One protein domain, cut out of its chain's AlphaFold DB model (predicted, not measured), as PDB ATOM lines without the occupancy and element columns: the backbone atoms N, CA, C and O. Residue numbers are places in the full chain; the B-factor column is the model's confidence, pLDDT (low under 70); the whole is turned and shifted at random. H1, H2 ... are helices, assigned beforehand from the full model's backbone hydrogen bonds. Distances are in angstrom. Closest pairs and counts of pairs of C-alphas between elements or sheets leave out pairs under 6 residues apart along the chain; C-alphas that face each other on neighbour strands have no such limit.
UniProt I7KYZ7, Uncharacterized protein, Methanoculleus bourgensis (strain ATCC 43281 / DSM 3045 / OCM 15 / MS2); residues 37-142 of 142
ATOM      1  N   LEU A  37     287.508 322.551 166.490       97.19
ATOM      2  CA  LEU A  37     286.902 322.248 167.786       97.19
ATOM      3  C   LEU A  37     286.411 320.797 167.857       97.19
ATOM      4  O   LEU A  37     286.646 320.135 168.860       97.19
ATOM      5  N   ALA A  38     285.806 320.274 166.783       97.75
ATOM      6  CA  ALA A  38     285.403 318.867 166.707       97.75
ATOM      7  C   ALA A  38     286.602 317.918 166.903       97.75
ATOM      8  O   ALA A  38     286.525 316.969 167.687       97.75
ATOM      9  N   ALA A  39     287.724 318.211 166.237       98.44
ATOM     10  CA  ALA A  39     288.969 317.460 166.378       98.44
ATOM     11  C   ALA A  39     289.554 317.572 167.793       98.44
ATOM     12  O   ALA A  39     289.912 316.559 168.386       98.44
ATOM     13  N   LEU A  40     289.614 318.789 168.349       98.31
ATOM     14  CA  LEU A  40     290.149 319.041 169.688       98.31
ATOM     15  C   LEU A  40     289.322 318.335 170.772       98.31
ATOM     16  O   LEU A  40     289.892 317.706 171.658       98.31
ATOM     17  N   CYS A  41     287.991 318.380 170.677       96.88
ATOM     18  CA  CYS A  41     287.108 317.634 171.570       96.88
ATOM     19  C   CYS A  41     287.383 316.128 171.494       96.88
ATOM     20  O   CYS A  41     287.517 315.493 172.534       96.88
ATOM     21  N   GLY A  42     287.509 315.568 170.285       97.06
ATOM     22  CA  GLY A  42     287.845 314.154 170.095       97.06
ATOM     23  C   GLY A  42     289.242 313.772 170.600       97.06
ATOM     24  O   GLY A  42     289.414 312.659 171.082       97.06
ATOM     25  N   LEU A  43     290.216 314.685 170.519       97.38
ATOM     26  CA  LEU A  43     291.580 314.486 171.016       97.38
ATOM     27  C   LEU A  43     291.633 314.460 172.549       97.38
ATOM     28  O   LEU A  43     292.299 313.603 173.120       97.38
ATOM     29  N   LEU A  44     290.949 315.402 173.206       96.75
ATOM     30  CA  LEU A  44     290.903 315.478 174.670       96.75
ATOM     31  C   LEU A  44     290.059 314.350 175.266       96.75
ATOM     32  O   LEU A  44     290.407 313.787 176.301       96.75
ATOM     33  N   PHE A  45     288.954 314.021 174.598       97.00
ATOM     34  CA  PHE A  45     287.993 313.027 175.046       97.00
ATOM     35  C   PHE A  45     287.553 312.182 173.849       97.00
ATOM     36  O   PHE A  45     286.670 312.577 173.082       97.00
ATOM     37  N   THR A  46     288.157 311.003 173.685       97.38
ATOM     38  CA  THR A  46     287.828 310.079 172.590       97.38
ATOM     39  C   THR A  46     286.314 309.875 172.462       97.38
ATOM     40  O   THR A  46     285.639 309.531 173.430       97.38
ATOM     41  N   GLY A  47     285.782 310.101 171.256       97.06
ATOM     42  CA  GLY A  47     284.346 310.027 170.953       97.06
ATOM     43  C   GLY A  47     283.565 311.338 171.140       97.06
ATOM     44  O   GLY A  47     282.466 311.478 170.605       97.06
ATOM     45  N   MET A  48     284.110 312.345 171.829       97.81
ATOM     46  CA  MET A  48     283.397 313.609 172.067       97.81
ATOM     47  C   MET A  48     283.249 314.461 170.800       97.81
ATOM     48  O   MET A  48     282.264 315.183 170.659       97.81
ATOM     49  N   GLY A  49     284.183 314.369 169.848       98.00
ATOM     50  CA  GLY A  49     284.090 315.091 168.573       98.00
ATOM     51  C   GLY A  49     282.830 314.733 167.770       98.00
ATOM     52  O   GLY A  49     282.193 315.602 167.175       98.00
ATOM     53  N   GLN A  50     282.403 313.470 167.820       98.38
ATOM     54  CA  GLN A  50     281.149 312.997 167.226       98.38
ATOM     55  C   GLN A  50     279.927 313.577 167.955       98.38
ATOM     56  O   GLN A  50     278.971 314.014 167.313       98.38
ATOM     57  N   VAL A  51     279.979 313.664 169.289       98.25
ATOM     58  CA  VAL A  51     278.921 314.277 170.113       98.25
ATOM     59  C   VAL A  51     278.797 315.776 169.826       98.25
ATOM     60  O   VAL A  51     277.683 316.285 169.697       98.25
ATOM     61  N   TYR A  52     279.922 316.478 169.649       97.69
ATOM     62  CA  TYR A  52     279.944 317.876 169.201       97.69
ATOM     63  C   TYR A  52     279.245 318.041 167.844       97.69
ATOM     64  O   TYR A  52     278.457 318.971 167.656       97.69
ATOM     65  N   ASN A  53     279.459 317.091 166.933       97.44
ATOM     66  CA  ASN A  53     278.790 317.019 165.635       97.44
ATOM     67  C   ASN A  53     277.309 316.595 165.709       97.44
ATOM     68  O   ASN A  53     276.666 316.467 164.670       97.44
ATOM     69  N   GLY A  54     276.752 316.383 166.904       96.19
ATOM     70  CA  GLY A  54     275.356 315.988 167.098       96.19
ATOM     71  C   GLY A  54     275.085 314.498 166.858       96.19
ATOM     72  O   GLY A  54     273.929 314.108 166.695       96.19
ATOM     73  N   ASP A  55     276.121 313.652 166.821       97.12
ATOM     74  CA  ASP A  55     275.996 312.197 166.680       97.12
ATOM     75  C   ASP A  55     276.507 311.468 167.936       97.12
ATOM     76  O   ASP A  55     277.668 311.071 168.051       97.12
ATOM     77  N   VAL A  56     275.613 311.323 168.918       97.12
ATOM     78  CA  VAL A  56     275.932 310.747 170.236       97.12
ATOM     79  C   VAL A  56     276.262 309.257 170.142       97.12
ATOM     80  O   VAL A  56     277.193 308.790 170.797       97.12
ATOM     81  N   SER A  57     275.526 308.507 169.317       96.69
ATOM     82  CA  SER A  57     275.731 307.061 169.178       96.69
ATOM     83  C   SER A  57     277.093 306.758 168.563       96.69
ATOM     84  O   SER A  57     277.812 305.905 169.086       96.69
ATOM     85  N   ARG A  58     277.513 307.506 167.532       96.94
ATOM     86  CA  ARG A  58     278.882 307.401 167.000       96.94
ATOM     87  C   ARG A  58     279.942 307.741 168.041       96.94
ATOM     88  O   ARG A  58     280.964 307.062 168.086       96.94
ATOM     89  N   GLY A  59     279.696 308.736 168.893       97.56
ATOM     90  CA  GLY A  59     280.611 309.072 169.985       97.56
ATOM     91  C   GLY A  59     280.865 307.896 170.926       97.56
ATOM     92  O   GLY A  59     282.018 307.562 171.196       97.56
ATOM     93  N   PHE A  60     279.806 307.200 171.354       97.44
ATOM     94  CA  PHE A  60     279.945 305.995 172.180       97.44
ATOM     95  C   PHE A  60     280.566 304.808 171.435       97.44
ATOM     96  O   PHE A  60     281.312 304.051 172.049       97.44
ATOM     97  N   LEU A  61     280.320 304.651 170.130       97.88
ATOM     98  CA  LEU A  61     280.969 303.608 169.324       97.88
ATOM     99  C   LEU A  61     282.487 303.816 169.234       97.88
ATOM    100  O   LEU A  61     283.246 302.869 169.433       97.88
ATOM    101  N   ILE A  62     282.934 305.050 168.988       97.88
ATOM    102  CA  ILE A  62     284.361 305.399 168.953       97.88
ATOM    103  C   ILE A  62     284.999 305.234 170.336       97.88
ATOM    104  O   ILE A  62     286.075 304.646 170.442       97.88
ATOM    105  N   LEU A  63     284.328 305.692 171.399       96.25
ATOM    106  CA  LEU A  63     284.792 305.502 172.775       96.25
ATOM    107  C   LEU A  63     284.928 304.015 173.124       96.25
ATOM    108  O   LEU A  63     285.987 303.584 173.572       96.25
ATOM    109  N   GLY A  64     283.882 303.224 172.882       94.88
ATOM    110  CA  GLY A  64     283.879 301.788 173.149       94.88
ATOM    111  C   GLY A  64     284.951 301.052 172.347       94.88
ATOM    112  O   GLY A  64     285.700 300.261 172.913       94.88
ATOM    113  N   GLY A  65     285.092 301.363 171.055       95.56
ATOM    114  CA  GLY A  65     286.132 300.788 170.203       95.56
ATOM    115  C   GLY A  65     287.547 301.116 170.683       95.56
ATOM    116  O   GLY A  65     288.402 300.233 170.699       95.56
ATOM    117  N   ALA A  66     287.794 302.347 171.136       94.50
ATOM    118  CA  ALA A  66     289.094 302.743 171.670       94.50
ATOM    119  C   ALA A  66     289.398 302.095 173.030       94.50
ATOM    120  O   ALA A  66     290.529 301.666 173.251       94.50
ATOM    121  N   VAL A  67     288.402 301.981 173.920       91.94
ATOM    122  CA  VAL A  67     288.548 301.321 175.230       91.94
ATOM    123  C   VAL A  67     288.785 299.825 175.062       91.94
ATOM    124  O   VAL A  67     289.750 299.303 175.611       91.94
ATOM    125  N   ILE A  68     287.950 299.137 174.276       92.31
ATOM    126  CA  ILE A  68     288.104 297.700 174.006       92.31
ATOM    127  C   ILE A  68     289.435 297.458 173.298       92.31
ATOM    128  O   ILE A  68     290.216 296.620 173.738       92.31
ATOM    129  N   GLY A  69     289.722 298.233 172.247       92.62
ATOM    130  CA  GLY A  69     290.989 298.177 171.533       92.62
ATOM    131  C   GLY A  69     292.160 298.301 172.498       92.62
ATOM    132  O   GLY A  69     292.942 297.368 172.598       92.62
ATOM    133  N   GLY A  70     292.219 299.388 173.274       88.12
ATOM    134  CA  GLY A  70     293.309 299.676 174.205       88.12
ATOM    135  C   GLY A  70     293.442 298.690 175.367       88.12
ATOM    136  O   GLY A  70     294.561 298.457 175.817       88.12
ATOM    137  N   ALA A  71     292.341 298.087 175.826       86.94
ATOM    138  CA  ALA A  71     292.354 297.096 176.902       86.94
ATOM    139  C   ALA A  71     293.022 295.775 176.485       86.94
ATOM    140  O   ALA A  71     293.708 295.163 177.299       86.94
ATOM    141  N   PHE A  72     292.844 295.345 175.230       87.19
ATOM    142  CA  PHE A  72     293.496 294.138 174.707       87.19
ATOM    143  C   PHE A  72     294.849 294.446 174.054       87.19
ATOM    144  O   PHE A  72     295.805 293.694 174.228       87.19
ATOM    145  N   PHE A  73     294.936 295.553 173.310       91.31
ATOM    146  CA  PHE A  73     296.122 295.965 172.565       91.31
ATOM    147  C   PHE A  73     296.191 297.495 172.402       91.31
ATOM    148  O   PHE A  73     295.349 298.125 171.764       91.31
ATOM    149  N   ILE A  74     297.279 298.108 172.867       91.00
ATOM    150  CA  ILE A  74     297.455 299.572 172.813       91.00
ATOM    151  C   ILE A  74     297.313 300.125 171.380       91.00
ATOM    152  O   ILE A  74     296.660 301.147 171.172       91.00
ATOM    153  N   ILE A  75     297.881 299.437 170.380       95.75
ATOM    154  CA  ILE A  75     297.910 299.910 168.985       95.75
ATOM    155  C   ILE A  75     296.495 300.025 168.375       95.75
ATOM    156  O   ILE A  75     296.154 301.116 167.921       95.75
ATOM    157  N   PRO A  76     295.638 298.982 168.379       95.38
ATOM    158  CA  PRO A  76     294.236 299.096 167.971       95.38
ATOM    159  C   PRO A  76     293.459 300.210 168.678       95.38
ATOM    160  O   PRO A  76     292.726 300.944 168.019       95.38
ATOM    161  N   GLY A  77     293.640 300.380 169.994       95.38
ATOM    162  CA  GLY A  77     292.975 301.451 170.743       95.38
ATOM    163  C   GLY A  77     293.351 302.844 170.235       95.38
ATOM    164  O   GLY A  77     292.477 303.668 169.952       95.38
ATOM    165  N   LEU A  78     294.652 303.085 170.042       96.31
ATOM    166  CA  LEU A  78     295.157 304.338 169.478       96.31
ATOM    167  C   LEU A  78     294.696 304.553 168.032       96.31
ATOM    168  O   LEU A  78     294.321 305.669 167.677       96.31
ATOM    169  N   ALA A  79     294.670 303.501 167.211       97.81
ATOM    170  CA  ALA A  79     294.198 303.589 165.832       97.81
ATOM    171  C   ALA A  79     292.728 304.043 165.763       97.81
ATOM    172  O   ALA A  79     292.401 304.944 164.987       97.81
ATOM    173  N   VAL A  80     291.856 303.484 166.612       97.94
ATOM    174  CA  VAL A  80     290.442 303.894 166.699       97.94
ATOM    175  C   VAL A  80     290.306 305.332 167.203       97.94
ATOM    176  O   VAL A  80     289.503 306.091 166.660       97.94
ATOM    177  N   ALA A  81     291.100 305.741 168.197       97.12
ATOM    178  CA  ALA A  81     291.074 307.112 168.707       97.12
ATOM    179  C   ALA A  81     291.489 308.137 167.633       97.12
ATOM    180  O   ALA A  81     290.785 309.124 167.418       97.12
ATOM    181  N   ILE A  82     292.577 307.869 166.900       98.31
ATOM    182  CA  ILE A  82     293.049 308.720 165.792       98.31
ATOM    183  C   ILE A  82     292.000 308.789 164.678       98.31
ATOM    184  O   ILE A  82     291.687 309.878 164.189       98.31
ATOM    185  N   TYR A  83     291.418 307.643 164.311       98.50
ATOM    186  CA  TYR A  83     290.311 307.600 163.360       98.50
ATOM    187  C   TYR A  83     289.131 308.460 163.833       98.50
ATOM    188  O   TYR A  83     288.593 309.236 163.050       98.50
ATOM    189  N   GLY A  84     288.779 308.395 165.120       98.44
ATOM    190  CA  GLY A  84     287.728 309.216 165.718       98.44
ATOM    191  C   GLY A  84     287.974 310.723 165.587       98.44
ATOM    192  O   GLY A  84     287.037 311.471 165.303       98.44
ATOM    193  N   ILE A  85     289.218 311.184 165.734       98.69
ATOM    194  CA  ILE A  85     289.576 312.602 165.540       98.69
ATOM    195  C   ILE A  85     289.366 313.010 164.076       98.69
ATOM    196  O   ILE A  85     288.737 314.036 163.794       98.69
ATOM    197  N   TYR A  86     289.861 312.194 163.142       98.62
ATOM    198  CA  TYR A  86     289.696 312.422 161.705       98.62
ATOM    199  C   TYR A  86     288.217 312.420 161.285       98.62
ATOM    200  O   TYR A  86     287.774 313.317 160.561       98.62
ATOM    201  N   ASP A  87     287.436 311.452 161.767       98.50
ATOM    202  CA  ASP A  87     286.001 311.336 161.501       98.50
ATOM    203  C   ASP A  87     285.233 312.565 162.012       98.50
ATOM    204  O   ASP A  87     284.438 313.147 161.272       98.50
ATOM    205  N   ALA A  88     285.525 313.042 163.227       98.50
ATOM    206  CA  ALA A  88     284.898 314.244 163.771       98.50
ATOM    207  C   ALA A  88     285.232 315.501 162.946       98.50
ATOM    208  O   ALA A  88     284.341 316.288 162.609       98.50
ATOM    209  N   TYR A  89     286.504 315.676 162.581       98.69
ATOM    210  CA  TYR A  89     286.968 316.805 161.773       98.69
ATOM    211  C   TYR A  89     286.321 316.830 160.381       98.69
ATOM    212  O   TYR A  89     285.800 317.857 159.935       98.69
ATOM    213  N   THR A  90     286.341 315.695 159.682       98.31
ATOM    214  CA  THR A  90     285.775 315.586 158.332       98.31
ATOM    215  C   THR A  90     284.260 315.717 158.346       98.31
ATOM    216  O   THR A  90     283.715 316.446 157.524       98.31
ATOM    217  N   THR A  91     283.575 315.116 159.317       98.19
ATOM    218  CA  THR A  91     282.119 315.234 159.472       98.19
ATOM    219  C   THR A  91     281.683 316.687 159.699       98.19
ATOM    220  O   THR A  91     280.728 317.137 159.066       98.19
ATOM    221  N   ALA A  92     282.423 317.466 160.497       97.69
ATOM    222  CA  ALA A  92     282.173 318.903 160.651       97.69
ATOM    223  C   ALA A  92     282.322 319.669 159.324       97.69
ATOM    224  O   ALA A  92     281.448 320.457 158.965       97.69
ATOM    225  N   LYS A  93     283.388 319.396 158.554       98.06
ATOM    226  CA  LYS A  93     283.579 320.009 157.229       98.06
ATOM    227  C   LYS A  93     282.464 319.664 156.248       98.06
ATOM    228  O   LYS A  93     281.985 320.547 155.547       98.06
ATOM    229  N   ARG A  94     282.035 318.403 156.223       97.00
ATOM    230  CA  ARG A  94     280.973 317.925 155.329       97.00
ATOM    231  C   ARG A  94     279.615 318.547 155.664       97.00
ATOM    232  O   ARG A  94     278.863 318.859 154.749       97.00
ATOM    233  N   MET A  95     279.319 318.777 156.950       94.25
ATOM    234  CA  MET A  95     278.127 319.535 157.364       94.25
ATOM    235  C   MET A  95     278.189 320.990 156.894       94.25
ATOM    236  O   MET A  95     277.211 321.490 156.348       94.25
ATOM    237  N   ASN A  96     279.335 321.659 157.054       93.56
ATOM    238  CA  ASN A  96     279.495 323.045 156.596       93.56
ATOM    239  C   ASN A  96     279.412 323.167 155.069       93.56
ATOM    240  O   ASN A  96     278.875 324.143 154.560       93.56
ATOM    241  N   ALA A  97     279.913 322.165 154.342       93.56
ATOM    242  CA  ALA A  97     279.822 322.088 152.886       93.56
ATOM    243  C   ALA A  97     278.417 321.707 152.374       93.56
ATOM    244  O   ALA A  97     278.188 321.725 151.166       93.56
ATOM    245  N   GLY A  98     277.480 321.344 153.260       88.44
ATOM    246  CA  GLY A  98     276.134 320.901 152.885       88.44
ATOM    247  C   GLY A  98     276.075 319.503 152.255       88.44
ATOM    248  O   GLY A  98     275.043 319.124 151.709       88.44
ATOM    249  N   GLU A  99     277.154 318.718 152.333       91.69
ATOM    250  CA  GLU A  99     277.197 317.341 151.815       91.69
ATOM    251  C   GLU A  99     276.372 316.369 152.665       91.69
ATOM    252  O   GLU A  99     275.920 315.328 152.184       91.69
ATOM    253  N   ILE A 100     276.219 316.679 153.954       93.12
ATOM    254  CA  ILE A 100     275.411 315.917 154.906       93.12
ATOM    255  C   ILE A 100     274.538 316.868 155.734       93.12
ATOM    256  O   ILE A 100     274.941 318.012 155.959       93.12
ATOM    257  N   PRO A 101     273.369 316.410 156.224       88.50
ATOM    258  CA  PRO A 101     272.470 317.253 157.005       88.50
ATOM    259  C   PRO A 101     273.149 317.795 158.263       88.50
ATOM    260  O   PRO A 101     273.779 317.038 159.010       88.50
ATOM    261  N   TYR A 102     272.976 319.090 158.523       90.12
ATOM    262  CA  TYR A 102     273.428 319.715 159.757       90.12
ATOM    263  C   TYR A 102     272.697 319.107 160.961       90.12
ATOM    264  O   TYR A 102     271.472 318.968 160.959       90.12
ATOM    265  N   ARG A 103     273.439 318.765 162.018       90.69
ATOM    266  CA  ARG A 103     272.863 318.402 163.319       90.69
ATOM    267  C   ARG A 103     273.240 319.435 164.363       90.69
ATOM    268  O   ARG A 103     274.405 319.803 164.514       90.69
ATOM    269  N   GLU A 104     272.246 319.909 165.100       89.31
ATOM    270  CA  GLU A 104     272.450 320.876 166.176       89.31
ATOM    271  C   GLU A 104     273.307 320.258 167.295       89.31
ATOM    272  O   GLU A 104     273.153 319.092 167.660       89.31
ATOM    273  N   THR A 105     274.251 321.038 167.826       88.00
ATOM    274  CA  THR A 105     275.061 320.595 168.969       88.00
ATOM    275  C   THR A 105     274.225 320.746 170.228       88.00
ATOM    276  O   THR A 105     273.722 321.829 170.517       88.00
ATOM    277  N   SER A 106     274.112 319.679 171.014       92.69
ATOM    278  CA  SER A 106     273.410 319.724 172.291       92.69
ATOM    279  C   SER A 106     274.408 319.744 173.446       92.69
ATOM    280  O   SER A 106     275.070 318.743 173.722       92.69
ATOM    281  N   ALA A 107     274.487 320.879 174.148       93.50
ATOM    282  CA  ALA A 107     275.373 321.053 175.302       93.50
ATOM    283  C   ALA A 107     275.100 320.026 176.415       93.50
ATOM    284  O   ALA A 107     276.034 319.540 177.046       93.50
ATOM    285  N   LEU A 108     273.831 319.637 176.604       95.62
ATOM    286  CA  LEU A 108     273.447 318.586 177.548       95.62
ATOM    287  C   LEU A 108     274.103 317.250 177.188       95.62
ATOM    288  O   LEU A 108     274.714 316.624 178.046       95.62
ATOM    289  N   HIS A 109     274.015 316.827 175.924       95.50
ATOM    290  CA  HIS A 109     274.618 315.567 175.488       95.50
ATOM    291  C   HIS A 109     276.145 315.597 175.602       95.50
ATOM    292  O   HIS A 109     276.733 314.601 176.011       95.50
ATOM    293  N   MET A 110     276.785 316.734 175.312       96.62
ATOM    294  CA  MET A 110     278.227 316.899 175.535       96.62
ATOM    295  C   MET A 110     278.592 316.770 177.019       96.62
ATOM    296  O   MET A 110     279.533 316.052 177.354       96.62
ATOM    297  N   GLY A 111     277.832 317.420 177.907       97.50
ATOM    298  CA  GLY A 111     278.046 317.351 179.353       97.50
ATOM    299  C   GLY A 111     277.839 315.943 179.914       97.50
ATOM    300  O   GLY A 111     278.704 315.430 180.620       97.50
ATOM    301  N   LEU A 112     276.736 315.280 179.550       97.56
ATOM    302  CA  LEU A 112     276.456 313.900 179.956       97.56
ATOM    303  C   LEU A 112     277.519 312.926 179.441       97.56
ATOM    304  O   LEU A 112     277.958 312.050 180.185       97.56
ATOM    305  N   PHE A 113     277.968 313.094 178.194       97.62
ATOM    306  CA  PHE A 113     279.040 312.277 177.633       97.62
ATOM    307  C   PHE A 113     280.355 312.472 178.392       97.62
ATOM    308  O   PHE A 113     281.010 311.490 178.718       97.62
ATOM    309  N   LEU A 114     280.726 313.715 178.723       97.38
ATOM    310  CA  LEU A 114     281.930 313.995 179.509       97.38
ATOM    311  C   LEU A 114     281.859 313.358 180.903       97.38
ATOM    312  O   LEU A 114     282.826 312.741 181.339       97.38
ATOM    313  N   ILE A 115     280.715 313.462 181.584       97.38
ATOM    314  CA  ILE A 115     280.504 312.816 182.888       97.38
ATOM    315  C   ILE A 115     280.668 311.296 182.762       97.38
ATOM    316  O   ILE A 115     281.405 310.692 183.542       97.38
ATOM    317  N   ALA A 116     280.029 310.686 181.759       95.56
ATOM    318  CA  ALA A 116     280.145 309.254 181.498       95.56
ATOM    319  C   ALA A 116     281.593 308.842 181.181       95.56
ATOM    320  O   ALA A 116     282.062 307.817 181.673       95.56
ATOM    321  N   TRP A 117     282.316 309.658 180.411       95.50
ATOM    322  CA  TRP A 117     283.720 309.438 180.076       95.50
ATOM    323  C   TRP A 117     284.610 309.472 181.324       95.50
ATOM    324  O   TRP A 117     285.366 308.532 181.557       95.50
ATOM    325  N   VAL A 118     284.477 310.505 182.167       95.38
ATOM    326  CA  VAL A 118     285.262 310.643 183.407       95.38
ATOM    327  C   VAL A 118     284.985 309.477 184.350       95.38
ATOM    328  O   VAL A 118     285.925 308.855 184.843       95.38
ATOM    329  N   PHE A 119     283.711 309.138 184.563       95.56
ATOM    330  CA  PHE A 119     283.337 307.995 185.393       95.56
ATOM    331  C   PHE A 119     283.906 306.682 184.839       95.56
ATOM    332  O   PHE A 119     284.463 305.890 185.595       95.56
ATOM    333  N   GLY A 120     283.827 306.475 183.521       90.94
ATOM    334  CA  GLY A 120     284.382 305.301 182.850       90.94
ATOM    335  C   GLY A 120     285.897 305.170 183.024       90.94
ATOM    336  O   GLY A 120     286.378 304.088 183.357       90.94
ATOM    337  N   VAL A 121     286.649 306.265 182.868       90.88
ATOM    338  CA  VAL A 121     288.109 306.279 183.073       90.88
ATOM    339  C   VAL A 121     288.462 305.998 184.530       90.88
ATOM    340  O   VAL A 121     289.317 305.156 184.796       90.88
ATOM    341  N   VAL A 122     287.787 306.647 185.483       94.06
ATOM    342  CA  VAL A 122     288.011 306.408 186.918       94.06
ATOM    343  C   VAL A 122     287.716 304.949 187.276       94.06
ATOM    344  O   VAL A 122     288.537 304.309 187.932       94.06
ATOM    345  N   ALA A 123     286.597 304.394 186.805       92.75
ATOM    346  CA  ALA A 123     286.244 302.996 187.031       92.75
ATOM    347  C   ALA A 123     287.281 302.031 186.430       92.75
ATOM    348  O   ALA A 123     287.671 301.067 187.090       92.75
ATOM    349  N   PHE A 124     287.774 302.309 185.218       88.81
ATOM    350  CA  PHE A 124     288.825 301.515 184.578       88.81
ATOM    351  C   PHE A 124     290.138 301.552 185.373       88.81
ATOM    352  O   PHE A 124     290.724 300.501 185.617       88.81
ATOM    353  N   LEU A 125     290.578 302.728 185.835       90.94
ATOM    354  CA  LEU A 125     291.789 302.868 186.654       90.94
ATOM    355  C   LEU A 125     291.668 302.161 188.012       90.94
ATOM    356  O   LEU A 125     292.615 301.525 188.468       90.94
ATOM    357  N   ILE A 126     290.503 302.231 188.660       95.62
ATOM    358  CA  ILE A 126     290.255 301.485 189.903       95.62
ATOM    359  C   ILE A 126     290.329 299.980 189.630       95.62
ATOM    360  O   ILE A 126     291.001 299.255 190.362       95.62
ATOM    361  N   LEU A 127     289.680 299.508 188.563       92.88
ATOM    362  CA  LEU A 127     289.694 298.097 188.189       92.88
ATOM    363  C   LEU A 127     291.117 297.594 187.911       92.88
ATOM    364  O   LEU A 127     291.477 296.520 188.390       92.88
ATOM    365  N   THR A 128     291.945 298.354 187.189       90.00
ATOM    366  CA  THR A 128     293.335 297.953 186.910       90.00
ATOM    367  C   THR A 128     294.186 297.890 188.180       90.00
ATOM    368  O   THR A 128     294.966 296.949 188.341       90.00
ATOM    369  N   VAL A 129     294.003 298.814 189.128       96.00
ATOM    370  CA  VAL A 129     294.673 298.760 190.441       96.00
ATOM    371  C   VAL A 129     294.225 297.534 191.242       96.00
ATOM    372  O   VAL A 129     295.061 296.823 191.795       96.00
ATOM    373  N   LEU A 130     292.923 297.233 191.270       97.06
ATOM    374  CA  LEU A 130     292.400 296.059 191.976       97.06
ATOM    375  C   LEU A 130     292.929 294.750 191.378       97.06
ATOM    376  O   LEU A 130     293.396 293.882 192.115       97.06
ATOM    377  N   VAL A 131     292.901 294.617 190.050       95.25
ATOM    378  CA  VAL A 131     293.409 293.426 189.353       95.25
ATOM    379  C   VAL A 131     294.899 293.238 189.619       95.25
ATOM    380  O   VAL A 131     295.323 292.133 189.952       95.25
ATOM    381  N   THR A 132     295.700 294.300 189.526       94.50
ATOM    382  CA  THR A 132     297.146 294.201 189.779       94.50
ATOM    383  C   THR A 132     297.459 293.880 191.241       94.50
ATOM    384  O   THR A 132     298.342 293.062 191.491       94.50
ATOM    385  N   ALA A 133     296.705 294.426 192.202       96.81
ATOM    386  CA  ALA A 133     296.844 294.085 193.619       96.81
ATOM    387  C   ALA A 133     296.528 292.606 193.901       96.81
ATOM    388  O   ALA A 133     297.284 291.941 194.611       96.81
ATOM    389  N   VAL A 134     295.451 292.068 193.313       97.00
ATOM    390  CA  VAL A 134     295.087 290.646 193.445       97.00
ATOM    391  C   VAL A 134     296.152 289.750 192.816       97.00
ATOM    392  O   VAL A 134     296.592 288.794 193.449       97.00
ATOM    393  N   LEU A 135     296.604 290.067 191.599       96.62
ATOM    394  CA  LEU A 135     297.654 289.298 190.927       96.62
ATOM    395  C   LEU A 135     298.958 289.298 191.730       96.62
ATOM    396  O   LEU A 135     299.567 288.245 191.891       96.62
ATOM    397  N   ALA A 136     299.361 290.446 192.277       96.44
ATOM    398  CA  ALA A 136     300.529 290.537 193.144       96.44
ATOM    399  C   ALA A 136     300.365 289.665 194.396       96.44
ATOM    400  O   ALA A 136     301.255 288.877 194.701       96.44
ATOM    401  N   ALA A 137     299.224 289.748 195.087       96.31
ATOM    402  CA  ALA A 137     298.959 288.932 196.270       96.31
ATOM    403  C   ALA A 137     299.049 287.426 195.969       96.31
ATOM    404  O   ALA A 137     299.650 286.689 196.745       96.31
ATOM    405  N   VAL A 138     298.515 286.986 194.824       96.75
ATOM    406  CA  VAL A 138     298.616 285.590 194.373       96.75
ATOM    407  C   VAL A 138     300.069 285.209 194.085       96.75
ATOM    408  O   VAL A 138     300.533 284.187 194.583       96.75
ATOM    409  N   LEU A 139     300.804 286.035 193.337       96.06
ATOM    410  CA  LEU A 139     302.197 285.761 192.965       96.06
ATOM    411  C   LEU A 139     303.146 285.706 194.170       96.06
ATOM    412  O   LEU A 139     304.049 284.882 194.168       96.06
ATOM    413  N   TYR A 140     302.945 286.548 195.187       94.81
ATOM    414  CA  TYR A 140     303.750 286.525 196.416       94.81
ATOM    415  C   TYR A 140     303.322 285.435 197.414       94.81
ATOM    416  O   TYR A 140     304.002 285.238 198.419       94.81
ATOM    417  N   SER A 141     302.195 284.757 197.170       90.31
ATOM    418  CA  SER A 141     301.704 283.643 197.997       90.31
ATOM    419  C   SER A 141     302.105 282.250 197.485       90.31
ATOM    420  O   SER A 141     301.806 281.260 198.153       90.31
ATOM    421  N   LEU A 142     302.758 282.182 196.317       77.38
ATOM    422  CA  LEU A 142     303.305 280.976 195.679       77.38
ATOM    423  C   LEU A 142     304.813 280.868 195.932       77.38
ATOM    424  O   LEU A 142     305.288 279.718 196.061       77.38
TER     425      LEU A 142
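AT A GLANCE: This is residues 37 to 142 of the 142 residues of an uncharacterized protein of Methanoculleus bourgensis (strain ATCC 43281 / DSM 3045 / OCM 15 / MS2) (UniProt I7KYZ7). A hairpin of H3 and H4 has short H1 and H2 packed on it; the long helix H5 starts beside H2, and residues 125 to 142, of which 125 to 140 belong to H5, stick out as an arm that makes the length. The 106 printed residues have five named helices, H1 to H5 in order, and no named strand: all helix. The whole is loose, radius of gyration of the C-alphas 16.9 A, spanning 65 by 28 by 18 A.

IN THESE COORDINATES: Find C-alpha 37 at (286.902, 322.248, 167.786); there H1 begins, residues 37 to 44. H2 is residues 48 to 52; H3, 56 to 72, runs 24.6 A; H4, 74 to 96, 33.7 A; H5, 107 to 140, 49.4 A, to C-alpha 140 at (303.750, 286.525, 196.416).

HOW THE PARTS SIT: Look at H2, the hub: it touches H1, closest C-alphas Gly 49 and Gly 42, 4.2 A, and residues 109 to 114 alone of H5, closest Val 51 and Met 110, 6.1 A. H3 and H4, a hairpin, run opposite ways at a shallow tilt of 18 degrees. H5 is apart from H1 and H4. In the five helices every O i to N i+4 pair is within hydrogen-bond range.

THE WHOLE: The farthest C-alphas, Gly 98 and Leu 142, are 64.5 A apart. The printed part has no cut, no long link and no residue under pLDDT 70.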